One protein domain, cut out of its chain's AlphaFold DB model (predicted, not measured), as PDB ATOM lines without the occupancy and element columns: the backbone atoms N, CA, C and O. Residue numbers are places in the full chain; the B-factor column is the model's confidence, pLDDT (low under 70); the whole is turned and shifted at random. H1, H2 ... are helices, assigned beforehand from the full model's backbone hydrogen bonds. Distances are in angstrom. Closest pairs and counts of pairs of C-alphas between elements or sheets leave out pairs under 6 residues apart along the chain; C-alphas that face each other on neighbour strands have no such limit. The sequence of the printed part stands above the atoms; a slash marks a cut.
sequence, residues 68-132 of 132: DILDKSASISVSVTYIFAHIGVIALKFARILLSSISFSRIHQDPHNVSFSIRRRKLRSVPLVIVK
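This is residues 68 to 132 of the 132 residues of the protein "Hypothetical protein" of Rotaria sp. Silwood1 (UniProt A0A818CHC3). One long helix, H1, makes the length of this extended model; past its last residue the chain turns and a short helix, H2, folds back at a shallow angle, like the short arm of a narrow, uneven V. After H2 a tail, residues 125 to 132, stands free. The printed part has 65 residues with two named helices, H1 then H2, and no named strand: all helix. The radius of gyration of the C-alphas is 20.4 A, and the spans are 67 by 32 by 12 A.

Start with H1, residues 68 to 109, and pass the tight link of 4 residues to H2, residues 114 to 124. The two are close but not clearly touching: their closest C-alphas, those of Ile 107 and Val 114, are 6.6 A apart. They run opposite ways at a shallow tilt of 24 degrees. In H1 every O i to N i+4 pair is within hydrogen-bond range; in H2 3 of 7 are, beside 5 of 8 O i to N i+3 pairs.

Find C-alpha 68 at (8.377, 15.646, 52.847); H1 runs 63.3 A to C-alpha 109. H2 runs 16.5 A, ending at C-alpha 124, (31.370, 9.623, 10.239).

The farthest C-alphas, of Asp 68 and His 112, are 66.9 A apart. The printed part has no cut and no long link. Residues 101 to 132 are under pLDDT 70.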
ATOM      1  N   ASP A  68       7.747  14.320  52.909       90.31
ATOM      2  CA  ASP A  68       8.377  15.646  52.847       90.31
ATOM      3  C   ASP A  68       9.850  15.593  52.428       90.31
ATOM      4  O   ASP A  68      10.364  16.495  51.760       90.31
ATOM      5  N   ILE A  69      10.562  14.545  52.845       90.69
ATOM      6  CA  ILE A  69      11.969  14.350  52.477       90.69
ATOM      7  C   ILE A  69      12.095  13.735  51.084       90.69
ATOM      8  O   ILE A  69      13.040  14.069  50.364       90.69
ATOM      9  N   LEU A  70      11.118  12.925  50.659       90.12
ATOM     10  CA  LEU A  70      11.038  12.408  49.291       90.12
ATOM     11  C   LEU A  70      10.935  13.549  48.277       90.12
ATOM     12  O   LEU A  70      11.740  13.600  47.347       90.12
ATOM     13  N   ASP A  71      10.018  14.492  48.487       89.81
ATOM     14  CA  ASP A  71       9.790  15.594  47.547       89.81
ATOM     15  C   ASP A  71      11.005  16.540  47.439       89.81
ATOM     16  O   ASP A  71      11.455  16.903  46.343       89.81
ATOM     17  N   LYS A  72      11.646  16.834  48.581       92.56
ATOM     18  CA  LYS A  72      12.905  17.597  48.625       92.56
ATOM     19  C   LYS A  72      14.035  16.880  47.878       92.56
ATOM     20  O   LYS A  72      14.761  17.519  47.114       92.56
ATOM     21  N   SER A  73      14.174  15.563  48.058       91.44
ATOM     22  CA  SER A  73      15.208  14.752  47.393       91.44
ATOM     23  C   SER A  73      14.978  14.596  45.879       91.44
ATOM     24  O   SER A  73      15.933  14.557  45.096       91.44
ATOM     25  N   ALA A  74      13.717  14.572  45.444       91.44
ATOM     26  CA  ALA A  74      13.357  14.483  44.034       91.44
ATOM     27  C   ALA A  74      13.700  15.780  43.283       91.44
ATOM     28  O   ALA A  74      14.332  15.745  42.222       91.44
ATOM     29  N   SER A  75      13.353  16.933  43.860       95.62
ATOM     30  CA  SER A  75      13.599  18.249  43.254       95.62
ATOM     31  C   SER A  75      15.091  18.566  43.090       95.62
ATOM     32  O   SER A  75      15.523  19.066  42.042       95.62
ATOM     33  N   ILE A  76      15.915  18.228  44.092       96.19
ATOM     34  CA  ILE A  76      17.370  18.423  44.001       96.19
ATOM     35  C   ILE A  76      18.003  17.525  42.925       96.19
ATOM     36  O   ILE A  76      18.890  17.978  42.204       96.19
ATOM     37  N   SER A  77      17.511  16.293  42.736       92.31
ATOM     38  CA  SER A  77      18.030  15.355  41.726       92.31
ATOM     39  C   SER A  77      17.913  15.903  40.302       92.31
ATOM     40  O   SER A  77      18.882  15.905  39.531       92.31
ATOM     41  N   VAL A  78      16.727  16.405  39.962       94.12
ATOM     42  CA  VAL A  78      16.449  16.954  38.633       94.12
ATOM     43  C   VAL A  78      17.299  18.204  38.392       94.12
ATOM     44  O   VAL A  78      17.906  18.342  37.330       94.12
ATOM     45  N   SER A  79      17.443  19.056  39.408       96.12
ATOM     46  CA  SER A  79      18.264  20.270  39.331       96.12
ATOM     47  C   SER A  79      19.746  19.956  39.079       96.12
ATOM     48  O   SER A  79      20.353  20.516  38.166       96.12
ATOM     49  N   VAL A  80      20.323  19.005  39.825       96.94
ATOM     50  CA  VAL A  80      21.723  18.574  39.649       96.94
ATOM     51  C   VAL A  80      21.949  17.977  38.260       96.94
ATOM     52  O   VAL A  80      22.947  18.283  37.606       96.94
ATOM     53  N   THR A  81      21.001  17.177  37.770       94.81
ATOM     54  CA  THR A  81      21.080  16.576  36.430       94.81
ATOM     55  C   THR A  81      21.065  17.640  35.335       94.81
ATOM     56  O   THR A  81      21.854  17.556  34.392       94.81
ATOM     57  N   TYR A  82      20.220  18.668  35.460       95.31
ATOM     58  CA  TYR A  82      20.188  19.775  34.502       95.31
ATOM     59  C   TYR A  82      21.492  20.567  34.492       95.31
ATOM     60  O   TYR A  82      22.026  20.841  33.417       95.31
ATOM     61  N   ILE A  83      22.042  20.890  35.664       97.44
ATOM     62  CA  ILE A  83      23.337  21.577  35.765       97.44
ATOM     63  C   ILE A  83      24.428  20.743  35.082       97.44
ATOM     64  O   ILE A  83      25.169  21.260  34.245       97.44
ATOM     65  N   PHE A  84      24.482  19.439  35.363       95.88
ATOM     66  CA  PHE A  84      25.441  18.527  34.742       95.88
ATOM     67  C   PHE A  84      25.286  18.465  33.214       95.88
ATOM     68  O   PHE A  84      26.272  18.562  32.480       95.88
ATOM     69  N   ALA A  85      24.049  18.379  32.718       94.81
ATOM     70  CA  ALA A  85      23.763  18.383  31.287       94.81
ATOM     71  C   ALA A  85      24.206  19.694  30.617       94.81
ATOM     72  O   ALA A  85      24.841  19.662  29.560       94.81
ATOM     73  N   HIS A  86      23.940  20.845  31.241       95.88
ATOM     74  CA  HIS A  86      24.386  22.140  30.728       95.88
ATOM     75  C   HIS A  86      25.912  22.245  30.677       95.88
ATOM     76  O   HIS A  86      26.451  22.671  29.652       95.88
ATOM     77  N   ILE A  87      26.612  21.798  31.721       96.94
ATOM     78  CA  ILE A  87      28.081  21.752  31.736       96.94
ATOM     79  C   ILE A  87      28.599  20.861  30.598       96.94
ATOM     80  O   ILE A  87      29.480  21.276  29.843       96.94
ATOM     81  N   GLY A  88      28.013  19.674  30.416       93.12
ATOM     82  CA  GLY A  88      28.381  18.756  29.336       93.12
ATOM     83  C   GLY A  88      28.182  19.359  27.941       93.12
ATOM     84  O   GLY A  88      29.061  19.253  27.080       93.12
ATOM     85  N   VAL A  89      27.066  20.056  27.714       94.44
ATOM     86  CA  VAL A  89      26.793  20.743  26.440       94.44
ATOM     87  C   VAL A  89      27.785  21.880  26.196       94.44
ATOM     88  O   VAL A  89      28.275  22.023  25.073       94.44
ATOM     89  N   ILE A  90      28.116  22.666  27.224       95.25
ATOM     90  CA  ILE A  90      29.115  23.739  27.128       95.25
ATOM     91  C   ILE A  90      30.479  23.151  26.747       95.25
ATOM     92  O   ILE A  90      31.081  23.599  25.767       95.25
ATOM     93  N   ALA A  91      30.930  22.102  27.441       92.56
ATOM     94  CA  ALA A  91      32.194  21.427  27.151       92.56
ATOM     95  C   ALA A  91      32.247  20.891  25.706       92.56
ATOM     96  O   ALA A  91      33.217  21.126  24.978       92.56
ATOM     97  N   LEU A  92      31.171  20.248  25.242       90.81
ATOM     98  CA  LEU A  92      31.080  19.747  23.870       90.81
ATOM     99  C   LEU A  92      31.066  20.883  22.835       90.81
ATOM    100  O   LEU A  92      31.615  20.737  21.738       90.81
ATOM    101  N   LYS A  93      30.451  22.027  23.161       92.44
ATOM    102  CA  LYS A  93      30.416  23.199  22.278       92.44
ATOM    103  C   LYS A  93      31.806  23.815  22.118       92.44
ATOM    104  O   LYS A  93      32.193  24.099  20.985       92.44
ATOM    105  N   PHE A  94      32.577  23.936  23.198       88.31
ATOM    106  CA  PHE A  94      33.973  24.382  23.124       88.31
ATOM    107  C   PHE A  94      34.826  23.454  22.251       88.31
ATOM    108  O   PHE A  94      35.529  23.929  21.357       88.31
ATOM    109  N   ALA A  95      34.687  22.134  22.417       86.62
ATOM    110  CA  ALA A  95      35.403  21.159  21.593       86.62
ATOM    111  C   ALA A  95      35.062  21.284  20.093       86.62
ATOM    112  O   ALA A  95      35.947  21.217  19.235       86.62
ATOM    113  N   ARG A  96      33.785  21.516  19.755       85.19
ATOM    114  CA  ARG A  96      33.353  21.724  18.361       85.19
ATOM    115  C   ARG A  96      33.873  23.030  17.763       85.19
ATOM    116  O   ARG A  96      34.292  23.029  16.606       85.19
ATOM    117  N   ILE A  97      33.854  24.123  18.527       83.06
ATOM    118  CA  ILE A  97      34.345  25.434  18.071       83.06
ATOM    119  C   ILE A  97      35.840  25.356  17.745       83.06
ATOM    120  O   ILE A  97      36.257  25.805  16.675       83.06
ATOM    121  N   LEU A  98      36.629  24.709  18.607       76.31
ATOM    122  CA  LEU A  98      38.064  24.532  18.388       76.31
ATOM    123  C   LEU A  98      38.354  23.744  17.100       76.31
ATOM    124  O   LEU A  98      39.175  24.157  16.281       76.31
ATOM    125  N   LEU A  99      37.623  22.647  16.870       73.94
ATOM    126  CA  LEU A  99      37.766  21.847  15.653       73.94
ATOM    127  C   LEU A  99      37.393  22.640  14.388       73.94
ATOM    128  O   LEU A  99      38.030  22.475  13.346       73.94
ATOM    129  N   SER A 100      36.386  23.517  14.472       75.50
ATOM    130  CA  SER A 100      35.996  24.395  13.363       75.50
ATOM    131  C   SER A 100      37.089  25.413  13.024       75.50
ATOM    132  O   SER A 100      37.377  25.619  11.846       75.50
ATOM    133  N   SER A 101      37.732  26.007  14.033       67.12
ATOM    134  CA  SER A 101      38.832  26.964  13.841       67.12
ATOM    135  C   SER A 101      40.061  26.304  13.190       67.12
ATOM    136  O   SER A 101      40.590  26.810  12.200       67.12
ATOM    137  N   ILE A 102      40.439  25.102  13.644       66.00
ATOM    138  CA  ILE A 102      41.543  24.317  13.059       66.00
ATOM    139  C   ILE A 102      41.216  23.871  11.623       66.00
ATOM    140  O   ILE A 102      42.074  23.915  10.740       66.00
ATOM    141  N   SER A 103      39.972  23.456  11.359       65.25
ATOM    142  CA  SER A 103      39.538  23.063  10.013       65.25
ATOM    143  C   SER A 103      39.549  24.237   9.032       65.25
ATOM    144  O   SER A 103      39.817  24.009   7.857       65.25
ATOM    145  N   PHE A 104      39.257  25.460   9.483       65.19
ATOM    146  CA  PHE A 104      39.297  26.661   8.645       65.19
ATOM    147  C   PHE A 104      40.738  27.037   8.266       65.19
ATOM    148  O   PHE A 104      41.018  27.289   7.096       65.19
ATOM    149  N   SER A 105      41.675  26.955   9.218       64.31
ATOM    150  CA  SER A 105      43.105  27.175   8.956       64.31
ATOM    151  C   SER A 105      43.692  26.139   7.980       64.31
ATOM    152  O   SER A 105      44.398  26.518   7.049       64.31
ATOM    153  N   ARG A 106      43.322  24.851   8.094       61.56
ATOM    154  CA  ARG A 106      43.783  23.813   7.145       61.56
ATOM    155  C   ARG A 106      43.254  23.973   5.714       61.56
ATOM    156  O   ARG A 106      43.930  23.543   4.788       61.56
ATOM    157  N   ILE A 107      42.076  24.569   5.507       61.00
ATOM    158  CA  ILE A 107      41.534  24.812   4.153       61.00
ATOM    159  C   ILE A 107      42.316  25.925   3.441       61.00
ATOM    160  O   ILE A 107      42.464  25.883   2.224       61.00
ATOM    161  N   HIS A 108      42.847  26.896   4.191       63.84
ATOM    162  CA  HIS A 108      43.645  27.987   3.629       63.84
ATOM    163  C   HIS A 108      45.079  27.558   3.268       63.84
ATOM    164  O   HIS A 108      45.684  28.146   2.380       63.84
ATOM    165  N   GLN A 109      45.607  26.516   3.922       67.12
ATOM    166  CA  GLN A 109      46.970  26.018   3.708       67.12
ATOM    167  C   GLN A 109      47.083  24.987   2.561       67.12
ATOM    168  O   GLN A 109      48.149  24.885   1.970       67.12
ATOM    169  N   ASP A 110      45.997  24.281   2.201       58.00
ATOM    170  CA  ASP A 110      45.976  23.251   1.140       58.00
ATOM    171  C   ASP A 110      44.660  23.268   0.314       58.00
ATOM    172  O   ASP A 110      43.750  22.464   0.561       58.00
ATOM    173  N   PRO A 111      44.527  24.128  -0.718       61.16
ATOM    174  CA  PRO A 111      43.300  24.220  -1.522       61.16
ATOM    175  C   PRO A 111      43.039  22.997  -2.427       61.16
ATOM    176  O   PRO A 111      41.898  22.754  -2.817       61.16
ATOM    177  N   HIS A 112      44.052  22.173  -2.725       63.66
ATOM    178  CA  HIS A 112      43.909  20.989  -3.591       63.66
ATOM    179  C   HIS A 112      43.461  19.704  -2.859       63.66
ATOM    180  O   HIS A 112      43.050  18.746  -3.513       63.66
ATOM    181  N   ASN A 113      43.472  19.663  -1.517       57.84
ATOM    182  CA  ASN A 113      43.137  18.460  -0.725       57.84
ATOM    183  C   ASN A 113      41.721  18.500  -0.097       57.84
ATOM    184  O   ASN A 113      41.286  17.582   0.608       57.84
ATOM    185  N   VAL A 114      40.953  19.566  -0.354       60.56
ATOM    186  CA  VAL A 114      39.653  19.821   0.296       60.56
ATOM    187  C   VAL A 114      38.604  18.760  -0.076       60.56
ATOM    188  O   VAL A 114      37.816  18.347   0.782       60.56
ATOM    189  N   SER A 115      38.660  18.229  -1.305       54.91
ATOM    190  CA  SER A 115      37.741  17.196  -1.821       54.91
ATOM    191  C   SER A 115      37.796  15.884  -1.015       54.91
ATOM    192  O   SER A 115      36.773  15.229  -0.793       54.91
ATOM    193  N   PHE A 116      38.965  15.532  -0.463       56.41
ATOM    194  CA  PHE A 116      39.139  14.299   0.313       56.41
ATOM    195  C   PHE A 116      38.604  14.419   1.752       56.41
ATOM    196  O   PHE A 116      38.114  13.446   2.338       56.41
ATOM    197  N   SER A 117      38.634  15.629   2.321       55.53
ATOM    198  CA  SER A 117      38.194  15.891   3.700       55.53
ATOM    199  C   SER A 117      36.666  15.865   3.867       55.53
ATOM    200  O   SER A 117      36.155  15.398   4.891       55.53
ATOM    201  N   ILE A 118      35.918  16.280   2.838       55.59
ATOM    202  CA  ILE A 118      34.448  16.304   2.851       55.59
ATOM    203  C   ILE A 118      33.891  14.869   2.803       55.59
ATOM    204  O   ILE A 118      32.923  14.548   3.501       55.59
ATOM    205  N   ARG A 119      34.557  13.957   2.079       53.34
ATOM    206  CA  ARG A 119      34.136  12.549   1.963       53.34
ATOM    207  C   ARG A 119      34.248  11.775   3.283       53.34
ATOM    208  O   ARG A 119      33.421  10.903   3.546       53.34
ATOM    209  N   ARG A 120      35.183  12.142   4.172       53.34
ATOM    210  CA  ARG A 120      35.290  11.538   5.517       53.34
ATOM    211  C   ARG A 120      34.258  12.065   6.519       53.34
ATOM    212  O   ARG A 120      33.915  11.335   7.446       53.34
ATOM    213  N   ARG A 121      33.712  13.275   6.328       55.66
ATOM    214  CA  ARG A 121      32.588  13.759   7.155       55.66
ATOM    215  C   ARG A 121      31.317  12.959   6.881       55.66
ATOM    216  O   ARG A 121      30.656  12.567   7.833       55.66
ATOM    217  N   LYS A 122      31.037  12.619   5.616       48.28
ATOM    218  CA  LYS A 122      29.869  11.796   5.251       48.28
ATOM    219  C   LYS A 122      29.943  10.373   5.832       48.28
ATOM    220  O   LYS A 122      28.916   9.826   6.208       48.28
ATOM    221  N   LEU A 123      31.147   9.808   5.973       51.31
ATOM    222  CA  LEU A 123      31.359   8.466   6.536       51.31
ATOM    223  C   LEU A 123      31.357   8.412   8.073       51.31
ATOM    224  O   LEU A 123      31.152   7.342   8.631       51.31
ATOM    225  N   ARG A 124      31.534   9.543   8.772       51.88
ATOM    226  CA  ARG A 124      31.370   9.623  10.239       51.88
ATOM    227  C   ARG A 124      29.927   9.955  10.659       51.88
ATOM    228  O   ARG A 124      29.605   9.914  11.839       51.88
ATOM    229  N   SER A 125      29.063  10.273   9.695       48.38
ATOM    230  CA  SER A 125      27.618  10.461   9.889       48.38
ATOM    231  C   SER A 125      26.802   9.188   9.635       48.38
ATOM    232  O   SER A 125      25.581   9.236   9.744       48.38
ATOM    233  N   VAL A 126      27.446   8.070   9.285       52.50
ATOM    234  CA  VAL A 126      26.790   6.758   9.257       52.50
ATOM    235  C   VAL A 126      26.914   6.175  10.667       52.50
ATOM    236  O   VAL A 126      28.032   6.125  11.185       52.50
ATOM    237  N   PRO A 127      25.806   5.808  11.329       44.06
ATOM    238  CA  PRO A 127      25.841   5.338  12.705       44.06
ATOM    239  C   PRO A 127      26.684   4.063  12.793       44.06
ATOM    240  O   PRO A 127      26.324   3.026  12.243       44.06
ATOM    241  N   LEU A 128      27.793   4.131  13.530       52.25
ATOM    242  CA  LEU A 128      28.492   2.973  14.094       52.25
ATOM    243  C   LEU A 128      27.642   2.391  15.246       52.25
ATOM    244  O   LEU A 128      28.050   2.393  16.400       52.25
ATOM    245  N   VAL A 129      26.414   1.969  14.927       54.53
ATOM    246  CA  VAL A 129      25.469   1.259  15.821       54.53
ATOM    247  C   VAL A 129      24.931  -0.002  15.121       54.53
ATOM    248  O   VAL A 129      23.866  -0.519  15.426       54.53
ATOM    249  N   ILE A 130      25.662  -0.520  14.133       45.06
ATOM    250  CA  ILE A 130      25.456  -1.864  13.592       45.06
ATOM    251  C   ILE A 130      26.860  -2.457  13.452       45.06
ATOM    252  O   ILE A 130      27.695  -1.865  12.776       45.06
ATOM    253  N   VAL A 131      27.109  -3.601  14.095       50.62
ATOM    254  CA  VAL A 131      28.397  -4.314  14.260       50.62
ATOM    255  C   VAL A 131      29.108  -4.024  15.592       50.62
ATOM    256  O   VAL A 131      30.229  -3.515  15.637       50.62
ATOM    257  N   LYS A 132      28.480  -4.437  16.693       38.50
ATOM    258  CA  LYS A 132      28.980  -5.560  17.501       38.50
ATOM    259  C   LYS A 132      27.901  -6.063  18.447       38.50
ATOM    260  O   LYS A 132      27.149  -5.214  18.962       38.50
TER     261      LYS A 132